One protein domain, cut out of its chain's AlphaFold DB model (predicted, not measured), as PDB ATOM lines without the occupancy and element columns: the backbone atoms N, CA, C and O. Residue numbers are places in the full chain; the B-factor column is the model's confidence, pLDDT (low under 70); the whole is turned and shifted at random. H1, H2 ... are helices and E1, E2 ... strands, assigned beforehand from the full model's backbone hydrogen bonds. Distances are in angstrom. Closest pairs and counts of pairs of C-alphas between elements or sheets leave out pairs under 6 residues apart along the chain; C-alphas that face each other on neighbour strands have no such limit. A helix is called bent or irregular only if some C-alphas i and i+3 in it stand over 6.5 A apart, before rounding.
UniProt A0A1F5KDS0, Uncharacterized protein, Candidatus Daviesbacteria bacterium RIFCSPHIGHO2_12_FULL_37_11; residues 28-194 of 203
ATOM      1  N   PRO A  28     276.370 140.472 324.992       70.56
ATOM      2  CA  PRO A  28     276.351 140.949 323.613       70.56
ATOM      3  C   PRO A  28     277.767 141.135 323.065       70.56
ATOM      4  O   PRO A  28     278.643 141.681 323.739       70.56
ATOM      5  N   GLU A  29     277.977 140.764 321.803       76.25
ATOM      6  CA  GLU A  29     279.209 141.060 321.084       76.25
ATOM      7  C   GLU A  29     279.320 142.538 320.817       76.25
ATOM      8  O   GLU A  29     278.471 143.128 320.160       76.25
ATOM      9  N   LYS A  30     280.410 143.140 321.282       77.50
ATOM     10  CA  LYS A  30     280.688 144.545 321.025       77.50
ATOM     11  C   LYS A  30     281.329 144.699 319.643       77.50
ATOM     12  O   LYS A  30     282.550 144.590 319.492       77.50
ATOM     13  N   LEU A  31     280.508 144.971 318.629       77.50
ATOM     14  CA  LEU A  31     280.958 145.280 317.267       77.50
ATOM     15  C   LEU A  31     281.762 146.583 317.231       77.50
ATOM     16  O   LEU A  31     282.762 146.682 316.525       77.50
ATOM     17  N   SER A  32     281.387 147.563 318.045       82.38
ATOM     18  CA  SER A  32     282.175 148.769 318.278       82.38
ATOM     19  C   SER A  32     282.068 149.178 319.739       82.38
ATOM     20  O   SER A  32     281.007 149.029 320.339       82.38
ATOM     21  N   VAL A  33     283.172 149.676 320.294       79.31
ATOM     22  CA  VAL A  33     283.240 150.275 321.629       79.31
ATOM     23  C   VAL A  33     283.999 151.572 321.478       79.31
ATOM     24  O   VAL A  33     285.177 151.547 321.117       79.31
ATOM     25  N   TYR A  34     283.329 152.676 321.768       79.00
ATOM     26  CA  TYR A  34     283.938 153.980 321.965       79.00
ATOM     27  C   TYR A  34     284.005 154.296 323.457       79.00
ATOM     28  O   TYR A  34     283.030 154.075 324.176       79.00
ATOM     29  N   GLY A  35     285.126 154.846 323.926       75.25
ATOM     30  CA  GLY A  35     285.274 155.287 325.311       75.25
ATOM     31  C   GLY A  35     286.166 156.516 325.466       75.25
ATOM     32  O   GLY A  35     287.337 156.515 325.080       75.25
ATOM     33  N   GLU A  36     285.646 157.549 326.121       69.38
ATOM     34  CA  GLU A  36     286.445 158.695 326.554       69.38
ATOM     35  C   GLU A  36     286.971 158.462 327.966       69.38
ATOM     36  O   GLU A  36     286.205 158.268 328.917       69.38
ATOM     37  N   ASN A  37     288.296 158.505 328.111       59.03
ATOM     38  CA  ASN A  37     288.932 158.589 329.416       59.03
ATOM     39  C   ASN A  37     289.470 160.004 329.597       59.03
ATOM     40  O   ASN A  37     290.405 160.425 328.915       59.03
ATOM     41  N   VAL A  38     288.915 160.723 330.563       49.50
ATOM     42  CA  VAL A  38     289.488 161.999 330.989       49.50
ATOM     43  C   VAL A  38     290.561 161.689 332.014       49.50
ATOM     44  O   VAL A  38     290.292 161.005 333.005       49.50
ATOM     45  N   SER A  39     291.778 162.160 331.754       46.31
ATOM     46  CA  SER A  39     292.868 162.117 332.722       46.31
ATOM     47  C   SER A  39     293.229 163.540 333.108       46.31
ATOM     48  O   SER A  39     293.566 164.369 332.265       46.31
ATOM     49  N   THR A  40     293.136 163.821 334.400       40.56
ATOM     50  CA  THR A  40     293.571 165.079 334.995       40.56
ATOM     51  C   THR A  40     294.918 164.829 335.645       40.56
ATOM     52  O   THR A  40     295.006 164.023 336.573       40.56
ATOM     53  N   TRP A  41     295.975 165.466 335.149       37.44
ATOM     54  CA  TRP A  41     297.299 165.333 335.750       37.44
ATOM     55  C   TRP A  41     297.394 166.282 336.962       37.44
ATOM     56  O   TRP A  41     297.244 167.494 336.819       37.44
ATOM     57  N   GLY A  42     297.544 165.714 338.168       48.50
ATOM     58  CA  GLY A  42     297.553 166.403 339.472       48.50
ATOM     59  C   GLY A  42     297.349 165.429 340.649       48.50
ATOM     60  O   GLY A  42     297.162 164.237 340.412       48.50
ATOM     61  N   GLU A  43     297.357 165.919 341.902       29.92
ATOM     62  CA  GLU A  43     297.335 165.133 343.172       29.92
ATOM     63  C   GLU A  43     296.132 164.182 343.376       29.92
ATOM     64  O   GLU A  43     296.039 163.477 344.378       29.92
ATOM     65  N   GLY A  44     295.224 164.089 342.410       34.47
ATOM     66  CA  GLY A  44     294.217 163.040 342.345       34.47
ATOM     67  C   GLY A  44     293.963 162.673 340.893       34.47
ATOM     68  O   GLY A  44     293.251 163.382 340.184       34.47
ATOM     69  N   VAL A  45     294.531 161.559 340.432       33.81
ATOM     70  CA  VAL A  45     294.222 161.013 339.105       33.81
ATOM     71  C   VAL A  45     292.800 160.452 339.140       33.81
ATOM     72  O   VAL A  45     292.580 159.296 339.500       33.81
ATOM     73  N   ILE A  46     291.811 161.260 338.759       40.12
ATOM     74  CA  ILE A  46     290.433 160.789 338.601       40.12
ATOM     75  C   ILE A  46     290.291 160.228 337.188       40.12
ATOM     76  O   ILE A  46     290.103 160.964 336.223       40.12
ATOM     77  N   ARG A  47     290.357 158.901 337.057       39.91
ATOM     78  CA  ARG A  47     289.971 158.211 335.818       39.91
ATOM     79  C   ARG A  47     288.449 158.117 335.773       39.91
ATOM     80  O   ARG A  47     287.865 157.247 336.418       39.91
ATOM     81  N   SER A  48     287.792 158.992 335.016       46.03
ATOM     82  CA  SER A  48     286.372 158.810 334.690       46.03
ATOM     83  C   SER A  48     286.227 158.316 333.256       46.03
ATOM     84  O   SER A  48     286.748 158.938 332.330       46.03
ATOM     85  N   ARG A  49     285.493 157.209 333.077       59.91
ATOM     86  CA  ARG A  49     284.926 156.807 331.783       59.91
ATOM     87  C   ARG A  49     283.739 157.731 331.517       59.91
ATOM     88  O   ARG A  49     282.618 157.415 331.916       59.91
ATOM     89  N   GLY A  50     284.032 158.929 331.019       71.75
ATOM     90  CA  GLY A  50     283.077 160.036 330.958       71.75
ATOM     91  C   GLY A  50     281.949 159.777 329.969       71.75
ATOM     92  O   GLY A  50     280.793 160.029 330.299       71.75
ATOM     93  N   LEU A  51     282.290 159.189 328.820       81.38
ATOM     94  CA  LEU A  51     281.389 158.877 327.718       81.38
ATOM     95  C   LEU A  51     281.739 157.511 327.116       81.38
ATOM     96  O   LEU A  51     282.919 157.172 327.001       81.38
ATOM     97  N   GLY A  52     280.729 156.751 326.709       85.81
ATOM     98  CA  GLY A  52     280.881 155.562 325.882       85.81
ATOM     99  C   GLY A  52     279.737 155.400 324.884       85.81
ATOM    100  O   GLY A  52     278.617 155.837 325.152       85.81
ATOM    101  N   LEU A  53     280.041 154.786 323.742       88.69
ATOM    102  CA  LEU A  53     279.082 154.386 322.710       88.69
ATOM    103  C   LEU A  53     279.443 152.972 322.255       88.69
ATOM    104  O   LEU A  53     280.504 152.760 321.668       88.69
ATOM    105  N   ASP A  54     278.533 152.040 322.492       87.50
ATOM    106  CA  ASP A  54     278.671 150.646 322.102       87.50
ATOM    107  C   ASP A  54     277.663 150.316 320.998       87.50
ATOM    108  O   ASP A  54     276.494 150.699 321.074       87.50
ATOM    109  N   ILE A  55     278.122 149.575 319.989       87.81
ATOM    110  CA  ILE A  55     277.270 148.909 318.997       87.81
ATOM    111  C   ILE A  55     277.442 147.415 319.199       87.81
ATOM    112  O   ILE A  55     278.566 146.911 319.262       87.81
ATOM    113  N   GLU A  56     276.327 146.717 319.303       86.00
ATOM    114  CA  GLU A  56     276.268 145.383 319.865       86.00
ATOM    115  C   GLU A  56     275.568 144.399 318.930       86.00
ATOM    116  O   GLU A  56     274.659 144.778 318.193       86.00
ATOM    117  N   ARG A  57     275.951 143.124 319.014       83.31
ATOM    118  CA  ARG A  57     275.268 141.988 318.396       83.31
ATOM    119  C   ARG A  57     274.955 140.933 319.455       83.31
ATOM    120  O   ARG A  57     275.845 140.390 320.095       83.31
ATOM    121  N   GLN A  58     273.678 140.654 319.653       81.31
ATOM    122  CA  GLN A  58     273.171 139.638 320.570       81.31
ATOM    123  C   GLN A  58     272.874 138.361 319.798       81.31
ATOM    124  O   GLN A  58     272.139 138.412 318.814       81.31
ATOM    125  N   PHE A  59     273.405 137.229 320.250       76.94
ATOM    126  CA  PHE A  59     273.173 135.929 319.629       76.94
ATOM    127  C   PHE A  59     272.104 135.138 320.376       76.94
ATOM    128  O   PHE A  59     272.069 135.110 321.605       76.94
ATOM    129  N   VAL A  60     271.266 134.451 319.612       76.00
ATOM    130  CA  VAL A  60     270.403 133.375 320.086       76.00
ATOM    131  C   VAL A  60     271.061 132.071 319.664       76.00
ATOM    132  O   VAL A  60     271.201 131.798 318.471       76.00
ATOM    133  N   TRP A  61     271.483 131.291 320.652       72.94
ATOM    134  CA  TRP A  61     272.148 130.010 320.448       72.94
ATOM    135  C   TRP A  61     271.140 128.866 320.508       72.94
ATOM    136  O   TRP A  61     270.259 128.866 321.367       72.94
ATOM    137  N   GLY A  62     271.301 127.892 319.617       70.69
ATOM    138  CA  GLY A  62     270.651 126.591 319.717       70.69
ATOM    139  C   GLY A  62     271.431 125.652 320.634       70.69
ATOM    140  O   GLY A  62     272.567 125.935 321.040       70.69
ATOM    141  N   ASP A  63     270.840 124.502 320.940       75.19
ATOM    142  CA  ASP A  63     271.393 123.535 321.896       75.19
ATOM    143  C   ASP A  63     272.792 123.038 321.483       75.19
ATOM    144  O   ASP A  63     273.701 122.914 322.318       75.19
ATOM    145  N   ASN A  64     273.021 122.905 320.175       71.25
ATOM    146  CA  ASN A  64     274.281 122.445 319.586       71.25
ATOM    147  C   ASN A  64     275.334 123.548 319.407       71.25
ATOM    148  O   ASN A  64     276.372 123.320 318.791       71.25
ATOM    149  N   SER A  65     275.134 124.733 319.992       68.25
ATOM    150  CA  SER A  65     276.018 125.897 319.785       68.25
ATOM    151  C   SER A  65     276.005 126.427 318.347       68.25
ATOM    152  O   SER A  65     276.930 127.118 317.929       68.25
ATOM    153  N   GLU A  66     274.948 126.128 317.600       69.56
ATOM    154  CA  GLU A  66     274.621 126.796 316.344       69.56
ATOM    155  C   GLU A  66     273.994 128.169 316.623       69.56
ATOM    156  O   GLU A  66     273.286 128.361 317.618       69.56
ATOM    157  N   ILE A  67     274.263 129.143 315.756       72.62
ATOM    158  CA  ILE A  67     273.635 130.463 315.837       72.62
ATOM    159  C   ILE A  67     272.269 130.363 315.159       72.62
ATOM    160  O   ILE A  67     272.193 130.253 313.940       72.62
ATOM    161  N   LEU A  68     271.191 130.436 315.940       74.56
ATOM    162  CA  LEU A  68     269.827 130.426 315.402       74.56
ATOM    163  C   LEU A  68     269.448 131.787 314.826       74.56
ATOM    164  O   LEU A  68     268.763 131.891 313.811       74.56
ATOM    165  N   LYS A  69     269.850 132.852 315.520       78.81
ATOM    166  CA  LYS A  69     269.520 134.228 315.158       78.81
ATOM    167  C   LYS A  69     270.468 135.193 315.845       78.81
ATOM    168  O   LYS A  69     271.048 134.871 316.879       78.81
ATOM    169  N   TYR A  70     270.568 136.403 315.320       82.00
ATOM    170  CA  TYR A  70     271.162 137.509 316.051       82.00
ATOM    171  C   TYR A  70     270.359 138.793 315.862       82.00
ATOM    172  O   TYR A  70     269.553 138.922 314.940       82.00
ATOM    173  N   TYR A  71     270.583 139.731 316.771       86.38
ATOM    174  CA  TYR A  71     269.985 141.057 316.766       86.38
ATOM    175  C   TYR A  71     271.046 142.096 317.097       86.38
ATOM    176  O   TYR A  71     272.053 141.782 317.724       86.38
ATOM    177  N   TYR A  72     270.800 143.339 316.724       88.94
ATOM    178  CA  TYR A  72     271.679 144.462 316.981       88.94
ATOM    179  C   TYR A  72     271.080 145.390 318.029       88.94
ATOM    180  O   TYR A  72     269.878 145.683 318.016       88.94
ATOM    181  N   SER A  73     271.938 145.865 318.923       90.19
ATOM    182  CA  SER A  73     271.609 146.875 319.923       90.19
ATOM    183  C   SER A  73     272.673 147.968 319.969       90.19
ATOM    184  O   SER A  73     273.738 147.869 319.355       90.19
ATOM    185  N   MET A  74     272.375 149.031 320.702       91.94
ATOM    186  CA  MET A  74     273.303 150.112 320.979       91.94
ATOM    187  C   MET A  74     273.104 150.615 322.400       91.94
ATOM    188  O   MET A  74     272.000 150.542 322.953       91.94
ATOM    189  N   VAL A  75     274.183 151.149 322.962       91.00
ATOM    190  CA  VAL A  75     274.183 151.784 324.277       91.00
ATOM    191  C   VAL A  75     275.057 153.031 324.221       91.00
ATOM    192  O   VAL A  75     276.218 152.957 323.829       91.00
ATOM    193  N   ILE A  76     274.527 154.171 324.660       91.38
ATOM    194  CA  ILE A  76     275.307 155.373 324.975       91.38
ATOM    195  C   ILE A  76     275.292 155.551 326.482       91.38
ATOM    196  O   ILE A  76     274.223 155.569 327.088       91.38
ATOM    197  N   ILE A  77     276.460 155.713 327.091       89.19
ATOM    198  CA  ILE A  77     276.600 155.889 328.534       89.19
ATOM    199  C   ILE A  77     277.436 157.122 328.855       89.19
ATOM    200  O   ILE A  77     278.502 157.330 328.286       89.19
ATOM    201  N   GLY A  78     276.974 157.923 329.810       85.94
ATOM    202  CA  GLY A  78     277.698 159.065 330.354       85.94
ATOM    203  C   GLY A  78     277.786 158.980 331.870       85.94
ATOM    204  O   GLY A  78     276.756 158.827 332.523       85.94
ATOM    205  N   ASN A  79     278.989 159.101 332.439       82.69
ATOM    206  CA  ASN A  79     279.198 159.098 333.890       82.69
ATOM    207  C   ASN A  79     279.649 160.478 334.386       82.69
ATOM    208  O   ASN A  79     280.729 160.962 334.036       82.69
ATOM    209  N   TYR A  80     278.852 161.067 335.276       77.31
ATOM    210  CA  TYR A  80     279.031 162.411 335.820       77.31
ATOM    211  C   TYR A  80     279.296 162.330 337.329       77.31
ATOM    212  O   TYR A  80     278.384 161.998 338.087       77.31
ATOM    213  N   PRO A  81     280.520 162.595 337.814       70.38
ATOM    214  CA  PRO A  81     280.748 162.709 339.251       70.38
ATOM    215  C   PRO A  81     279.988 163.906 339.866       70.38
ATOM    216  O   PRO A  81     279.904 164.981 339.288       70.38
ATOM    217  N   LYS A  82     279.439 163.731 341.066       61.22
ATOM    218  CA  LYS A  82     278.913 164.765 341.956       61.22
ATOM    219  C   LYS A  82     280.077 165.325 342.774       61.22
ATOM    220  O   LYS A  82     280.731 164.581 343.499       61.22
ATOM    221  N   GLY A  83     280.300 166.633 342.698       55.62
ATOM    222  CA  GLY A  83     281.399 167.330 343.372       55.62
ATOM    223  C   GLY A  83     282.399 167.903 342.367       55.62
ATOM    224  O   GLY A  83     282.753 167.219 341.413       55.62
ATOM    225  N   ARG A  84     282.801 169.173 342.577       48.19
ATOM    226  CA  ARG A  84     283.726 170.007 341.766       48.19
ATOM    227  C   ARG A  84     283.996 169.479 340.346       48.19
ATOM    228  O   ARG A  84     285.134 169.258 339.944       48.19
ATOM    229  N   LEU A  85     282.939 169.388 339.545       47.47
ATOM    230  CA  LEU A  85     283.039 169.328 338.091       47.47
ATOM    231  C   LEU A  85     283.167 170.749 337.538       47.47
ATOM    232  O   LEU A  85     282.376 171.204 336.726       47.47
ATOM    233  N   SER A  86     284.251 171.432 337.903       43.84
ATOM    234  CA  SER A  86     284.796 172.563 337.139       43.84
ATOM    235  C   SER A  86     285.298 172.142 335.745       43.84
ATOM    236  O   SER A  86     286.092 172.848 335.135       43.84
ATOM    237  N   PHE A  87     284.886 170.977 335.244       46.72
ATOM    238  CA  PHE A  87     285.632 170.220 334.251       46.72
ATOM    239  C   PHE A  87     285.144 170.365 332.814       46.72
ATOM    240  O   PHE A  87     285.811 169.856 331.928       46.72
ATOM    241  N   LEU A  88     284.059 171.113 332.576       47.44
ATOM    242  CA  LEU A  88     283.660 171.608 331.248       47.44
ATOM    243  C   LEU A  88     283.018 173.011 331.332       47.44
ATOM    244  O   LEU A  88     282.050 173.321 330.648       47.44
ATOM    245  N   GLY A  89     283.527 173.868 332.227       45.53
ATOM    246  CA  GLY A  89     283.091 175.270 332.355       45.53
ATOM    247  C   GLY A  89     281.771 175.503 333.107       45.53
ATOM    248  O   GLY A  89     281.481 176.634 333.489       45.53
ATOM    249  N   ILE A  90     281.002 174.454 333.407       49.78
ATOM    250  CA  ILE A  90     279.735 174.557 334.141       49.78
ATOM    251  C   ILE A  90     279.979 174.322 335.638       49.78
ATOM    252  O   ILE A  90     280.220 173.204 336.077       49.78
ATOM    253  N   ARG A  91     279.894 175.382 336.448       50.62
ATOM    254  CA  ARG A  91     280.075 175.330 337.912       50.62
ATOM    255  C   ARG A  91     278.825 174.823 338.652       50.62
ATOM    256  O   ARG A  91     278.341 175.498 339.555       50.62
ATOM    257  N   ARG A  92     278.290 173.650 338.308       57.28
ATOM    258  CA  ARG A  92     277.285 172.989 339.165       57.28
ATOM    259  C   ARG A  92     277.428 171.478 339.165       57.28
ATOM    260  O   ARG A  92     277.764 170.873 338.153       57.28
ATOM    261  N   ASN A  93     277.170 170.886 340.327       64.12
ATOM    262  CA  ASN A  93     277.045 169.444 340.467       64.12
ATOM    263  C   ASN A  93     275.681 169.055 339.900       64.12
ATOM    264  O   ASN A  93     274.686 169.482 340.487       64.12
ATOM    265  N   PRO A  94     275.604 168.281 338.807       69.38
ATOM    266  CA  PRO A  94     274.310 167.858 338.320       69.38
ATOM    267  C   PRO A  94     273.649 166.943 339.357       69.38
ATOM    268  O   PRO A  94     274.310 166.152 340.042       69.38
ATOM    269  N   THR A  95     272.337 167.069 339.486       82.50
ATOM    270  CA  THR A  95     271.502 166.263 340.376       82.50
ATOM    271  C   THR A  95     270.646 165.292 339.574       82.50
ATOM    272  O   THR A  95     270.363 165.521 338.399       82.50
ATOM    273  N   LEU A  96     270.230 164.187 340.204       86.44
ATOM    274  CA  LEU A  96     269.315 163.246 339.556       86.44
ATOM    275  C   LEU A  96     268.011 163.960 339.176       86.44
ATOM    276  O   LEU A  96     267.521 163.764 338.074       86.44
ATOM    277  N   THR A  97     267.520 164.851 340.042       88.06
ATOM    278  CA  THR A  97     266.339 165.685 339.799       88.06
ATOM    279  C   THR A  97     266.456 166.505 338.517       88.06
ATOM    280  O   THR A  97     265.567 166.420 337.680       88.06
ATOM    281  N   GLU A  98     267.564 167.223 338.299       86.19
ATOM    282  CA  GLU A  98     267.760 168.014 337.071       86.19
ATOM    283  C   GLU A  98     267.755 167.141 335.806       86.19
ATOM    284  O   GLU A  98     267.155 167.512 334.798       86.19
ATOM    285  N   PHE A  99     268.398 165.968 335.846       88.38
ATOM    286  CA  PHE A  99     268.358 165.032 334.719       88.38
ATOM    287  C   PHE A  99     266.947 164.480 334.484       88.38
ATOM    288  O   PHE A  99     266.518 164.380 333.336       88.38
ATOM    289  N   THR A 100     266.218 164.147 335.551       92.19
ATOM    290  CA  THR A 100     264.837 163.651 335.483       92.19
ATOM    291  C   THR A 100     263.896 164.716 334.916       92.19
ATOM    292  O   THR A 100     263.068 164.401 334.065       92.19
ATOM    293  N   GLU A 101     264.050 165.979 335.319       91.25
ATOM    294  CA  GLU A 101     263.293 167.118 334.783       91.25
ATOM    295  C   GLU A 101     263.617 167.422 333.317       91.25
ATOM    296  O   GLU A 101     262.750 167.871 332.568       91.25
ATOM    297  N   ALA A 102     264.863 167.216 332.889       91.19
ATOM    298  CA  ALA A 102     265.229 167.345 331.483       91.19
ATOM    299  C   ALA A 102     264.642 166.191 330.654       91.19
ATOM    300  O   ALA A 102     264.081 166.420 329.585       91.19
ATOM    301  N   ALA A 103     264.720 164.960 331.166       92.69
ATOM    302  CA  ALA A 103     264.198 163.770 330.500       92.69
ATOM    303  C   ALA A 103     262.668 163.770 330.388       92.69
ATOM    304  O   ALA A 103     262.142 163.319 329.372       92.69
ATOM    305  N   SER A 104     261.949 164.331 331.365       94.12
ATOM    306  CA  SER A 104     260.484 164.443 331.318       94.12
ATOM    307  C   SER A 104     259.966 165.409 330.249       94.12
ATOM    308  O   SER A 104     258.789 165.355 329.902       94.12
ATOM    309  N   LYS A 105     260.833 166.275 329.710       94.62
ATOM    310  CA  LYS A 105     260.512 167.216 328.627       94.62
ATOM    311  C   LYS A 105     260.803 166.653 327.236       94.62
ATOM    312  O   LYS A 105     260.520 167.325 326.249       94.62
ATOM    313  N   LEU A 106     261.395 165.461 327.138       94.56
ATOM    314  CA  LEU A 106     261.666 164.835 325.848       94.56
ATOM    315  C   LEU A 106     260.365 164.356 325.203       94.56
ATOM    316  O   LEU A 106     259.595 163.598 325.794       94.56
ATOM    317  N   GLU A 107     260.148 164.757 323.955       94.38
ATOM    318  CA  GLU A 107     258.964 164.374 323.193       94.38
ATOM    319  C   GLU A 107     258.875 162.849 323.002       94.38
ATOM    320  O   GLU A 107     259.854 162.174 322.669       94.38
ATOM    321  N   GLY A 108     257.684 162.293 323.242       93.69
ATOM    322  CA  GLY A 108     257.406 160.861 323.104       93.69
ATOM    323  C   GLY A 108     257.990 159.970 324.208       93.69
ATOM    324  O   GLY A 108     257.783 158.756 324.172       93.69
ATOM    325  N   TYR A 109     258.699 160.532 325.194       96.69
ATOM    326  CA  TYR A 109     259.189 159.789 326.354       96.69
ATOM    327  C   TYR A 109     258.181 159.823 327.505       96.69
ATOM    328  O   TYR A 109     257.711 160.876 327.922       96.69
ATOM    329  N   SER A 110     257.893 158.652 328.069       96.56
ATOM    330  CA  SER A 110     257.068 158.492 329.273       96.56
ATOM    331  C   SER A 110     257.882 157.883 330.411       96.56
ATOM    332  O   SER A 110     258.672 156.964 330.170       96.56
ATOM    333  N   LEU A 111     257.675 158.349 331.647       96.88
ATOM    334  CA  LEU A 111     258.270 157.738 332.837       96.88
ATOM    335  C   LEU A 111     257.724 156.312 333.012       96.88
ATOM    336  O   LEU A 111     256.519 156.112 333.115       96.88
ATOM    337  N   SER A 112     258.618 155.327 333.036       96.25
ATOM    338  CA  SER A 112     258.283 153.905 333.163       96.25
ATOM    339  C   SER A 112     258.603 153.337 334.541       96.25
ATOM    340  O   SER A 112     257.931 152.408 334.972       96.25
ATOM    341  N   GLU A 113     259.650 153.830 335.199       94.44
ATOM    342  CA  GLU A 113     260.061 153.380 336.530       94.44
ATOM    343  C   GLU A 113     260.777 154.533 337.236       94.44
ATOM    344  O   GLU A 113     261.535 155.276 336.609       94.44
ATOM    345  N   THR A 114     260.554 154.677 338.541       94.44
ATOM    346  CA  THR A 114     261.262 155.651 339.372       94.44
ATOM    347  C   THR A 114     261.510 155.092 340.768       94.44
ATOM    348  O   THR A 114     260.642 154.449 341.357       94.44
ATOM    349  N   ARG A 115     262.704 155.348 341.299       93.25
ATOM    350  CA  ARG A 115     263.150 155.075 342.672       93.25
ATOM    351  C   ARG A 115     264.042 156.237 343.126       93.25
ATOM    352  O   ARG A 115     264.412 157.086 342.321       93.25
ATOM    353  N   THR A 116     264.401 156.294 344.406       90.06
ATOM    354  CA  THR A 116     265.187 157.406 344.982       90.06
ATOM    355  C   THR A 116     266.493 157.692 344.232       90.06
ATOM    356  O   THR A 116     266.943 158.833 344.161       90.06
ATOM    357  N   ASP A 117     267.108 156.655 343.679       91.75
ATOM    358  CA  ASP A 117     268.393 156.681 342.994       91.75
ATOM    359  C   ASP A 117     268.282 156.333 341.502       91.75
ATOM    360  O   ASP A 117     269.303 156.132 340.846       91.75
ATOM    361  N   PHE A 118     267.069 156.248 340.951       94.56
ATOM    362  CA  PHE A 118     266.853 155.747 339.601       94.56
ATOM    363  C   PHE A 118     265.627 156.364 338.928       94.56
ATOM    364  O   PHE A 118     264.559 156.444 339.525       94.56
ATOM    365  N   ALA A 119     265.736 156.704 337.650       96.06
ATOM    366  CA  ALA A 119     264.589 157.007 336.806       96.06
ATOM    367  C   ALA A 119     264.773 156.395 335.417       96.06
ATOM    368  O   ALA A 119     265.861 156.443 334.840       96.06
ATOM    369  N   LYS A 120     263.696 155.839 334.863       96.69
ATOM    370  CA  LYS A 120     263.662 155.271 333.516       96.69
ATOM    371  C   LYS A 120     262.538 155.885 332.710       96.69
ATOM    372  O   LYS A 120     261.371 155.761 333.073       96.69
ATOM    373  N   PHE A 121     262.890 156.449 331.565       97.75
ATOM    374  CA  PHE A 121     261.949 156.946 330.571       97.75
ATOM    375  C   PHE A 121     261.998 156.058 329.335       97.75
ATOM    376  O   PHE A 121     263.066 155.586 328.946       97.75
ATOM    377  N   ILE A 122     260.850 155.821 328.715       96.81
ATOM    378  CA  ILE A 122     260.717 154.975 327.529       96.81
ATOM    379  C   ILE A 122     260.022 155.767 326.429       96.81
ATOM    380  O   ILE A 122     258.964 156.343 326.668       96.81
ATOM    381  N   ASN A 123     260.584 155.722 325.224       96.12
ATOM    382  CA  ASN A 123     259.929 156.100 323.982       96.12
ATOM    383  C   ASN A 123     259.780 154.841 323.117       96.12
ATOM    384  O   ASN A 123     260.729 154.385 322.476       96.12
ATOM    385  N   LYS A 124     258.575 154.257 323.127       92.88
ATOM    386  CA  LYS A 124     258.287 153.018 322.387       92.88
ATOM    387  C   LYS A 124     258.306 153.224 320.873       92.88
ATOM    388  O   LYS A 124     258.700 152.311 320.160       92.88
ATOM    389  N   GLN A 125     257.897 154.403 320.395       92.62
ATOM    390  CA  GLN A 125     257.835 154.713 318.963       92.62
ATOM    391  C   GLN A 125     259.231 154.719 318.338       92.62
ATOM    392  O   GLN A 125     259.433 154.143 317.276       92.62
ATOM    393  N   ASN A 126     260.204 155.291 319.048       91.06
ATOM    394  CA  ASN A 126     261.592 155.366 318.596       91.06
ATOM    395  C   ASN A 126     262.469 154.218 319.124       91.06
ATOM    396  O   ASN A 126     263.680 154.238 318.924       91.06
ATOM    397  N   ASN A 127     261.878 153.220 319.795       92.75
ATOM    398  CA  ASN A 127     262.575 152.062 320.363       92.75
ATOM    399  C   ASN A 127     263.753 152.435 321.290       92.75
ATOM    400  O   ASN A 127     264.799 151.789 321.260       92.75
ATOM    401  N   LEU A 128     263.600 153.470 322.120       95.62
ATOM    402  CA  LEU A 128     264.654 153.947 323.022       95.62
ATOM    403  C   LEU A 128     264.177 154.055 324.468       95.62
ATOM    404  O   LEU A 128     263.024 154.378 324.754       95.62
ATOM    405  N   SER A 129     265.103 153.869 325.400       95.94
ATOM    406  CA  SER A 129     264.933 154.227 326.801       95.94
ATOM    407  C   SER A 129     266.106 155.042 327.319       95.94
ATOM    408  O   SER A 129     267.251 154.864 326.911       95.94
ATOM    409  N   VAL A 130     265.792 155.942 328.244       97.06
ATOM    410  CA  VAL A 130     266.742 156.763 328.989       97.06
ATOM    411  C   VAL A 130     266.746 156.262 330.424       97.06
ATOM    412  O   VAL A 130     265.695 156.245 331.064       97.06
ATOM    413  N   HIS A 131     267.899 155.833 330.927       94.56
ATOM    414  CA  HIS A 131     268.088 155.455 332.322       94.56
ATOM    415  C   HIS A 131     268.963 156.500 333.003       94.56
ATOM    416  O   HIS A 131     270.008 156.892 332.484       94.56
ATOM    417  N   LEU A 132     268.538 156.919 334.182       93.62
ATOM    418  CA  LEU A 132     269.250 157.836 335.046       93.62
ATOM    419  C   LEU A 132     269.482 157.107 336.357       93.62
ATOM    420  O   LEU A 132     268.518 156.771 337.034       93.62
ATOM    421  N   THR A 133     270.735 156.858 336.714       92.38
ATOM    422  CA  THR A 133     271.077 156.178 337.966       92.38
ATOM    423  C   THR A 133     271.997 157.056 338.784       92.38
ATOM    424  O   THR A 133     272.972 157.596 338.271       92.38
ATOM    425  N   GLN A 134     271.730 157.166 340.074       89.50
ATOM    426  CA  GLN A 134     272.610 157.794 341.038       89.50
ATOM    427  C   GLN A 134     273.286 156.717 341.885       89.50
ATOM    428  O   GLN A 134     272.629 155.951 342.572       89.50
ATOM    429  N   SER A 135     274.616 156.687 341.897       85.75
ATOM    430  CA  SER A 135     275.383 155.795 342.768       85.75
ATOM    431  C   SER A 135     276.452 156.594 343.499       85.75
ATOM    432  O   SER A 135     277.389 157.112 342.887       85.75
ATOM    433  N   GLY A 136     276.276 156.750 344.815       82.88
ATOM    434  CA  GLY A 136     277.135 157.588 345.651       82.88
ATOM    435  C   GLY A 136     277.272 159.005 345.087       82.88
ATOM    436  O   GLY A 136     276.287 159.719 344.883       82.88
ATOM    437  N   SER A 137     278.508 159.401 344.796       76.62
ATOM    438  CA  SER A 137     278.845 160.682 344.181       76.62
ATOM    439  C   SER A 137     278.862 160.620 342.652       76.62
ATOM    440  O   SER A 137     279.692 161.269 342.032       76.62
ATOM    441  N   ARG A 138     278.017 159.826 341.995       80.88
ATOM    442  CA  ARG A 138     277.975 159.757 340.525       80.88
ATOM    443  C   ARG A 138     276.542 159.684 340.033       80.88
ATOM    444  O   ARG A 138     275.697 159.058 340.665       80.88
ATOM    445  N   ILE A 139     276.294 160.319 338.896       85.88
ATOM    446  CA  ILE A 139     275.094 160.138 338.090       85.88
ATOM    447  C   ILE A 139     275.516 159.484 336.785       85.88
ATOM    448  O   ILE A 139     276.500 159.893 336.171       85.88
ATOM    449  N   THR A 140     274.764 158.488 336.356       88.12
ATOM    450  CA  THR A 140     274.945 157.806 335.085       88.12
ATOM    451  C   THR A 140     273.707 158.043 334.234       88.12
ATOM    452  O   THR A 140     272.598 157.727 334.656       88.12
ATOM    453  N   LEU A 141     273.911 158.600 333.042       91.38
ATOM    454  CA  LEU A 141     272.913 158.682 331.977       91.38
ATOM    455  C   LEU A 141     273.180 157.540 331.005       91.38
ATOM    456  O   LEU A 141     274.298 157.423 330.505       91.38
ATOM    457  N   VAL A 142     272.169 156.736 330.704       93.38
ATOM    458  CA  VAL A 142     272.240 155.695 329.678       93.38
ATOM    459  C   VAL A 142     271.113 155.911 328.682       93.38
ATOM    460  O   VAL A 142     269.962 156.029 329.087       93.38
ATOM    461  N   VAL A 143     271.424 155.930 327.391       95.62
ATOM    462  CA  VAL A 143     270.438 155.819 326.310       95.62
ATOM    463  C   VAL A 143     270.650 154.470 325.642       95.62
ATOM    464  O   VAL A 143     271.755 154.170 325.202       95.62
ATOM    465  N   THR A 144     269.617 153.639 325.610       94.00
ATOM    466  CA  THR A 144     269.677 152.276 325.063       94.00
ATOM    467  C   THR A 144     268.437 151.990 324.238       94.00
ATOM    468  O   THR A 144     267.404 152.632 324.418       94.00
ATOM    469  N   GLN A 145     268.512 150.994 323.363       90.94
ATOM    470  CA  GLN A 145     267.318 150.446 322.731       90.94
ATOM    471  C   GLN A 145     266.421 149.720 323.739       90.94
ATOM    472  O   GLN A 145     266.920 149.059 324.652       90.94
ATOM    473  N   THR A 146     265.100 149.805 323.552       88.00
ATOM    474  CA  THR A 146     264.135 149.022 324.350       88.00
ATOM    475  C   THR A 146     264.032 147.573 323.892       88.00
ATOM    476  O   THR A 146     263.799 146.689 324.713       88.00
ATOM    477  N   ALA A 147     264.226 147.332 322.597       87.69
ATOM    478  CA  ALA A 147     264.305 146.019 321.981       87.69
ATOM    479  C   ALA A 147     265.404 146.020 320.901       87.69
ATOM    480  O   ALA A 147     265.527 146.995 320.148       87.69
ATOM    481  N   PRO A 148     266.215 144.957 320.796       86.56
ATOM    482  CA  PRO A 148     267.210 144.859 319.738       86.56
ATOM    483  C   PRO A 148     266.524 144.617 318.377       86.56
ATOM    484  O   PRO A 148     265.397 144.123 318.313       86.56
ATOM    485  N   VAL A 149     267.181 144.988 317.276       88.06
ATOM    486  CA  VAL A 149     266.610 144.963 315.911       88.06
ATOM    487  C   VAL A 149     267.386 144.032 314.982       88.06
ATOM    488  O   VAL A 149     268.510 143.657 315.272       88.06
ATOM    489  N   LEU A 150     266.806 143.647 313.845       87.56
ATOM    490  CA  LEU A 150     267.434 142.678 312.930       87.56
ATOM    491  C   LEU A 150     268.491 143.271 311.999       87.56
ATOM    492  O   LEU A 150     269.302 142.529 311.460       87.56
ATOM    493  N   SER A 151     268.478 144.587 311.789       90.00
ATOM    494  CA  SER A 151     269.346 145.246 310.816       90.00
ATOM    495  C   SER A 151     270.352 146.157 311.506       90.00
ATOM    496  O   SER A 151     269.969 147.065 312.245       90.00
ATOM    497  N   LEU A 152     271.639 145.940 311.221       90.50
ATOM    498  CA  LEU A 152     272.700 146.851 311.642       90.50
ATOM    499  C   LEU A 152     272.545 148.227 310.983       90.50
ATOM    500  O   LEU A 152     272.855 149.226 311.621       90.50
ATOM    501  N   ASP A 153     272.031 148.297 309.755       91.94
ATOM    502  CA  ASP A 153     271.789 149.574 309.072       91.94
ATOM    503  C   ASP A 153     270.667 150.366 309.754       91.94
ATOM    504  O   ASP A 153     270.793 151.571 309.944       91.94
ATOM    505  N   ALA A 154     269.620 149.692 310.251       90.75
ATOM    506  CA  ALA A 154     268.604 150.355 311.070       90.75
ATOM    507  C   ALA A 154     269.212 150.960 312.350       90.75
ATOM    508  O   ALA A 154     268.892 152.092 312.719       90.75
ATOM    509  N   VAL A 155     270.134 150.242 313.008       90.75
ATOM    510  CA  VAL A 155     270.866 150.784 314.165       90.75
ATOM    511  C   VAL A 155     271.744 151.968 313.756       90.75
ATOM    512  O   VAL A 155     271.695 153.017 314.394       90.75
ATOM    513  N   ALA A 156     272.531 151.811 312.693       91.06
ATOM    514  CA  ALA A 156     273.534 152.771 312.249       91.06
ATOM    515  C   ALA A 156     272.943 154.093 311.753       91.06
ATOM    516  O   ALA A 156     273.426 155.158 312.136       91.06
ATOM    517  N   ASP A 157     271.910 154.017 310.919       90.12
ATOM    518  CA  ASP A 157     271.466 155.151 310.112       90.12
ATOM    519  C   ASP A 157     270.257 155.865 310.737       90.12
ATOM    520  O   ASP A 157     270.000 157.028 310.432       90.12
ATOM    521  N   GLN A 158     269.526 155.197 311.639       90.50
ATOM    522  CA  GLN A 158     268.308 155.740 312.256       90.50
ATOM    523  C   GLN A 158     268.438 155.848 313.778       90.50
ATOM    524  O   GLN A 158     268.277 156.930 314.347       90.50
ATOM    525  N   ILE A 159     268.763 154.738 314.449       93.56
ATOM    526  CA  ILE A 159     268.705 154.674 315.915       93.56
ATOM    527  C   ILE A 159     269.866 155.438 316.556       93.56
ATOM    528  O   ILE A 159     269.625 156.248 317.449       93.56
ATOM    529  N   ILE A 160     271.114 155.220 316.123       94.50
ATOM    530  CA  ILE A 160     272.285 155.874 316.729       94.50
ATOM    531  C   ILE A 160     272.223 157.403 316.605       94.50
ATOM    532  O   ILE A 160     272.414 158.059 317.632       94.50
ATOM    533  N   PRO A 161     271.942 158.006 315.430       93.75
ATOM    534  CA  PRO A 161     271.856 159.461 315.319       93.75
ATOM    535  C   PRO A 161     270.786 160.060 316.238       93.75
ATOM    536  O   PRO A 161     271.042 161.050 316.930       93.75
ATOM    537  N   TYR A 162     269.611 159.429 316.315       95.00
ATOM    538  CA  TYR A 162     268.537 159.886 317.193       95.00
ATOM    539  C   TYR A 162     268.892 159.711 318.679       95.00
ATOM    540  O   TYR A 162     268.759 160.651 319.464       95.00
ATOM    541  N   ALA A 163     269.436 158.554 319.068       95.38
ATOM    542  CA  ALA A 163     269.893 158.291 320.430       95.38
ATOM    543  C   ALA A 163     271.007 159.253 320.870       95.38
ATOM    544  O   ALA A 163     270.996 159.731 322.005       95.38
ATOM    545  N   ALA A 164     271.941 159.580 319.973       93.50
ATOM    546  CA  ALA A 164     272.986 160.565 320.221       93.50
ATOM    547  C   ALA A 164     272.405 161.972 320.404       93.50
ATOM    548  O   ALA A 164     272.843 162.683 321.303       93.50
ATOM    549  N   SER A 165     271.391 162.360 319.623       94.56
ATOM    550  CA  SER A 165     270.664 163.623 319.818       94.56
ATOM    551  C   SER A 165     269.998 163.688 321.198       94.56
ATOM    552  O   SER A 165     270.212 164.644 321.944       94.56
ATOM    553  N   VAL A 166     269.287 162.630 321.601       95.56
ATOM    554  CA  VAL A 166     268.673 162.522 322.937       95.56
ATOM    555  C   VAL A 166     269.728 162.609 324.041       95.56
ATOM    556  O   VAL A 166     269.592 163.417 324.963       95.56
ATOM    557  N   PHE A 167     270.809 161.831 323.938       93.44
ATOM    558  CA  PHE A 167     271.910 161.870 324.902       93.44
ATOM    559  C   PHE A 167     272.528 163.266 324.984       93.44
ATOM    560  O   PHE A 167     272.736 163.782 326.078       93.44
ATOM    561  N   ASN A 168     272.788 163.899 323.842       88.69
ATOM    562  CA  ASN A 168     273.371 165.231 323.770       88.69
ATOM    563  C   ASN A 168     272.432 166.293 324.344       88.69
ATOM    564  O   ASN A 168     272.920 167.228 324.966       88.69
ATOM    565  N   ASN A 169     271.115 166.167 324.201       89.75
ATOM    566  CA  ASN A 169     270.166 167.106 324.807       89.75
ATOM    567  C   ASN A 169     270.132 166.990 326.336       89.75
ATOM    568  O   ASN A 169     270.009 167.997 327.029       89.75
ATOM    569  N   LEU A 170     270.283 165.774 326.863       87.31
ATOM    570  CA  LEU A 170     270.307 165.523 328.305       87.31
ATOM    571  C   LEU A 170     271.681 165.750 328.936       87.31
ATOM    572  O   LEU A 170     271.772 166.063 330.121       87.31
ATOM    573  N   SER A 171     272.759 165.563 328.176       82.38
ATOM    574  CA  SER A 171     274.108 165.663 328.711       82.38
ATOM    575  C   SER A 171     274.517 167.125 328.901       82.38
ATOM    576  O   SER A 171     274.595 167.877 327.921       82.38
ATOM    577  N   PRO A 172     274.880 167.535 330.126       70.50
ATOM    578  CA  PRO A 172     275.359 168.888 330.378       70.50
ATOM    579  C   PRO A 172     276.763 169.134 329.811       70.50
ATOM    580  O   PRO A 172     277.154 170.283 329.643       70.50
ATOM    581  N   THR A 173     277.539 168.077 329.555       70.69
ATOM    582  CA  THR A 173     278.989 168.191 329.366       70.69
ATOM    583  C   THR A 173     279.512 167.327 328.214       70.69
ATOM    584  O   THR A 173     280.242 167.822 327.361       70.69
ATOM    585  N   TRP A 174     279.120 166.056 328.133       74.25
ATOM    586  CA  TRP A 174     279.616 165.133 327.109       74.25
ATOM    587  C   TRP A 174     278.733 165.175 325.874       74.25
ATOM    588  O   TRP A 174     277.514 165.080 325.980       74.25
ATOM    589  N   LYS A 175     279.330 165.273 324.688       80.56
ATOM    590  CA  LYS A 175     278.578 165.187 323.438       80.56
ATOM    591  C   LYS A 175     279.131 164.058 322.586       80.56
ATOM    592  O   LYS A 175     280.323 164.025 322.297       80.56
ATOM    593  N   VAL A 176     278.254 163.164 322.148       82.56
ATOM    594  CA  VAL A 176     278.554 162.221 321.073       82.56
ATOM    595  C   VAL A 176     278.493 163.006 319.769       82.56
ATOM    596  O   VAL A 176     277.414 163.403 319.329       82.56
ATOM    597  N   ASN A 177     279.652 163.297 319.183       83.12
ATOM    598  CA  ASN A 177     279.721 164.029 317.924       83.12
ATOM    599  C   ASN A 177     279.573 163.093 316.711       83.12
ATOM    600  O   ASN A 177     279.709 161.872 316.805       83.12
ATOM    601  N   GLU A 178     279.313 163.686 315.548       84.44
ATOM    602  CA  GLU A 178     279.086 162.952 314.301       84.44
ATOM    603  C   GLU A 178     280.303 162.113 313.870       84.44
ATOM    604  O   GLU A 178     280.151 161.027 313.317       84.44
ATOM    605  N   GLN A 179     281.526 162.581 314.137       82.31
ATOM    606  CA  GLN A 179     282.737 161.836 313.796       82.31
ATOM    607  C   GLN A 179     282.841 160.532 314.595       82.31
ATOM    608  O   GLN A 179     283.136 159.495 314.003       82.31
ATOM    609  N   VAL A 180     282.547 160.571 315.898       83.19
ATOM    610  CA  VAL A 180     282.490 159.378 316.756       83.19
ATOM    611  C   VAL A 180     281.447 158.400 316.226       83.19
ATOM    612  O   VAL A 180     281.758 157.228 316.042       83.19
ATOM    613  N   ILE A 181     280.245 158.881 315.894       86.81
ATOM    614  CA  ILE A 181     279.177 158.046 315.321       86.81
ATOM    615  C   ILE A 181     279.653 157.370 314.033       86.81
ATOM    616  O   ILE A 181     279.596 156.146 313.926       86.81
ATOM    617  N   ARG A 182     280.179 158.147 313.075       86.62
ATOM    618  CA  ARG A 182     280.666 157.627 311.788       86.62
ATOM    619  C   ARG A 182     281.758 156.575 311.968       86.62
ATOM    620  O   ARG A 182     281.709 155.530 311.322       86.62
ATOM    621  N   GLN A 183     282.724 156.822 312.852       82.62
ATOM    622  CA  GLN A 183     283.809 155.878 313.127       82.62
ATOM    623  C   GLN A 183     283.292 154.602 313.803       82.62
ATOM    624  O   GLN A 183     283.630 153.502 313.363       82.62
ATOM    625  N   SER A 184     282.431 154.727 314.818       85.31
ATOM    626  CA  SER A 184     281.828 153.580 315.499       85.31
ATOM    627  C   SER A 184     281.010 152.714 314.543       85.31
ATOM    628  O   SER A 184     281.192 151.495 314.529       85.31
ATOM    629  N   VAL A 185     280.176 153.332 313.702       90.19
ATOM    630  CA  VAL A 185     279.383 152.649 312.668       90.19
ATOM    631  C   VAL A 185     280.282 151.962 311.645       90.19
ATOM    632  O   VAL A 185     280.068 150.790 311.345       90.19
ATOM    633  N   SER A 186     281.308 152.646 311.129       86.56
ATOM    634  CA  SER A 186     282.230 152.060 310.149       86.56
ATOM    635  C   SER A 186     282.921 150.808 310.697       86.56
ATOM    636  O   SER A 186     282.957 149.774 310.026       86.56
ATOM    637  N   ILE A 187     283.399 150.863 311.944       83.81
ATOM    638  CA  ILE A 187     284.021 149.715 312.613       83.81
ATOM    639  C   ILE A 187     283.006 148.590 312.808       83.81
ATOM    640  O   ILE A 187     283.320 147.440 312.502       83.81
ATOM    641  N   ALA A 188     281.786 148.906 313.252       85.94
ATOM    642  CA  ALA A 188     280.744 147.905 313.428       85.94
ATOM    643  C   ALA A 188     280.374 147.219 312.106       85.94
ATOM    644  O   ALA A 188     280.311 145.993 312.073       85.94
ATOM    645  N   LYS A 189     280.211 147.968 311.004       88.19
ATOM    646  CA  LYS A 189     279.937 147.401 309.671       88.19
ATOM    647  C   LYS A 189     281.087 146.504 309.198       88.19
ATOM    648  O   LYS A 189     280.834 145.386 308.756       88.19
ATOM    649  N   LYS A 190     282.345 146.934 309.372       83.69
ATOM    650  CA  LYS A 190     283.530 146.122 309.038       83.69
ATOM    651  C   LYS A 190     283.588 144.823 309.845       83.69
ATOM    652  O   LYS A 190     283.906 143.776 309.295       83.69
ATOM    653  N   ARG A 191     283.280 144.869 311.145       77.38
ATOM    654  CA  ARG A 191     283.278 143.671 312.002       77.38
ATOM    655  C   ARG A 191     282.073 142.773 311.769       77.38
ATOM    656  O   ARG A 191     282.202 141.564 311.885       77.38
ATOM    657  N   ASN A 192     280.931 143.334 311.389       81.06
ATOM    658  CA  ASN A 192     279.741 142.549 311.093       81.06
ATOM    659  C   ASN A 192     279.935 141.595 309.906       81.06
ATOM    660  O   ASN A 192     279.333 140.529 309.893       81.06
ATOM    661  N   GLN A 193     280.799 141.949 308.949       70.38
ATOM    662  CA  GLN A 193     281.185 141.079 307.828       70.38
ATOM    663  C   GLN A 193     281.970 139.834 308.276       70.38
ATOM    664  O   GLN A 193     282.076 138.870 307.527       70.38
ATOM    665  N   ILE A 194     282.508 139.835 309.497       59.72
ATOM    666  CA  ILE A 194     283.236 138.718 310.088       59.72
ATOM    667  C   ILE A 194     282.243 137.962 310.980       59.72
ATOM    668  O   ILE A 194     282.075 138.281 312.159       59.72
TER     669      ILE A 194
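AT A GLANCE: This is residues 28 to 194 of the 203 residues of an uncharacterized protein of Candidatus Daviesbacteria bacterium RIFCSPHIGHO2_12_FULL_37_11 (UniProt A0A1F5KDS0). One long, twisted sheet of seven strands is covered on one face by three helices, H3, H2 and H1, while its other face is bare. H2 and H3 fold back on each other as a helical hairpin over E1, E2, E3 and E7, and the short H1 covers E6 and E5 near the other edge. The printed part has 167 residues, in the order E1 E2 E3 H1 E4 E5 E6 E7 H2 H3; the sheet runs E1 E2 E3 E7 E6 E5 E4, all antiparallel, and the class is mixed, helices and strands. The whole is compact, with a radius of gyration of the C-alphas of 17.0 A and spans of 52 by 38 by 31 A.

IN THESE COORDINATES: E1, residues 29 to 40, begins at C-alpha 29 (279.209, 141.060, 321.084), is 31.3 A long and bends by 65 degrees at residue 32. E2, residues 48 to 61, is 35.1 A long and bends by 74 degrees at residue 51. E3, residues 67 to 81, is the longest strand, 40.5 A. H1 is residues 96 to 103, E4 residues 110 to 115 and E5 residues 118 to 123. E6, residues 128 to 135, spans 22.5 A and E7, residues 138 to 145, 22.7 A. H2, residues 152 to 170, 25.1 A, has a kink of 40 degrees near residue 159 and is only just irregular: C-alphas 157 and 160 are 6.7 A apart. H3, residues 178 to 192, 20.7 A, ends at C-alpha 192 (279.741, 142.549, 311.093).

HOW THE PARTS SIT: E1 E2 E3 and E4 E5 E6 E7 are meanders, each strand the antiparallel neighbour of the one before. Within hydrogen-bond range are N 34 and O 53 of E1 and E2, 2.8 A, N 56 and O 73 of E2 and E3, 2.8 A, and N 78 and O 141 of E3 and E7, 2.8 A. H1, H2 and H3 are on the same face, making two layers, helices over a sheet. H3 runs only just along the strands, at 28 degrees to E1 on the local plane; H2 runs along them, at 15 degrees to E3. H2 and H3 touch at Ala 156 and Val 185, closest C-alphas 5.9 A apart, with a shallow tilt of 31 degrees, opposite ways. Every O i to N i+4 pair is within hydrogen-bond range in H1 and H3, and 13 of 15 in H2.

THE WHOLE: The C-alphas of Asn 64 and Arg 91 are the two farthest apart, 56.3 A. The printed part has no cut; the link from E3 to H1 is long, 14 residues. Confidence is under 70 at residues 36 to 49, 65 to 66, 82 to 94 and 194.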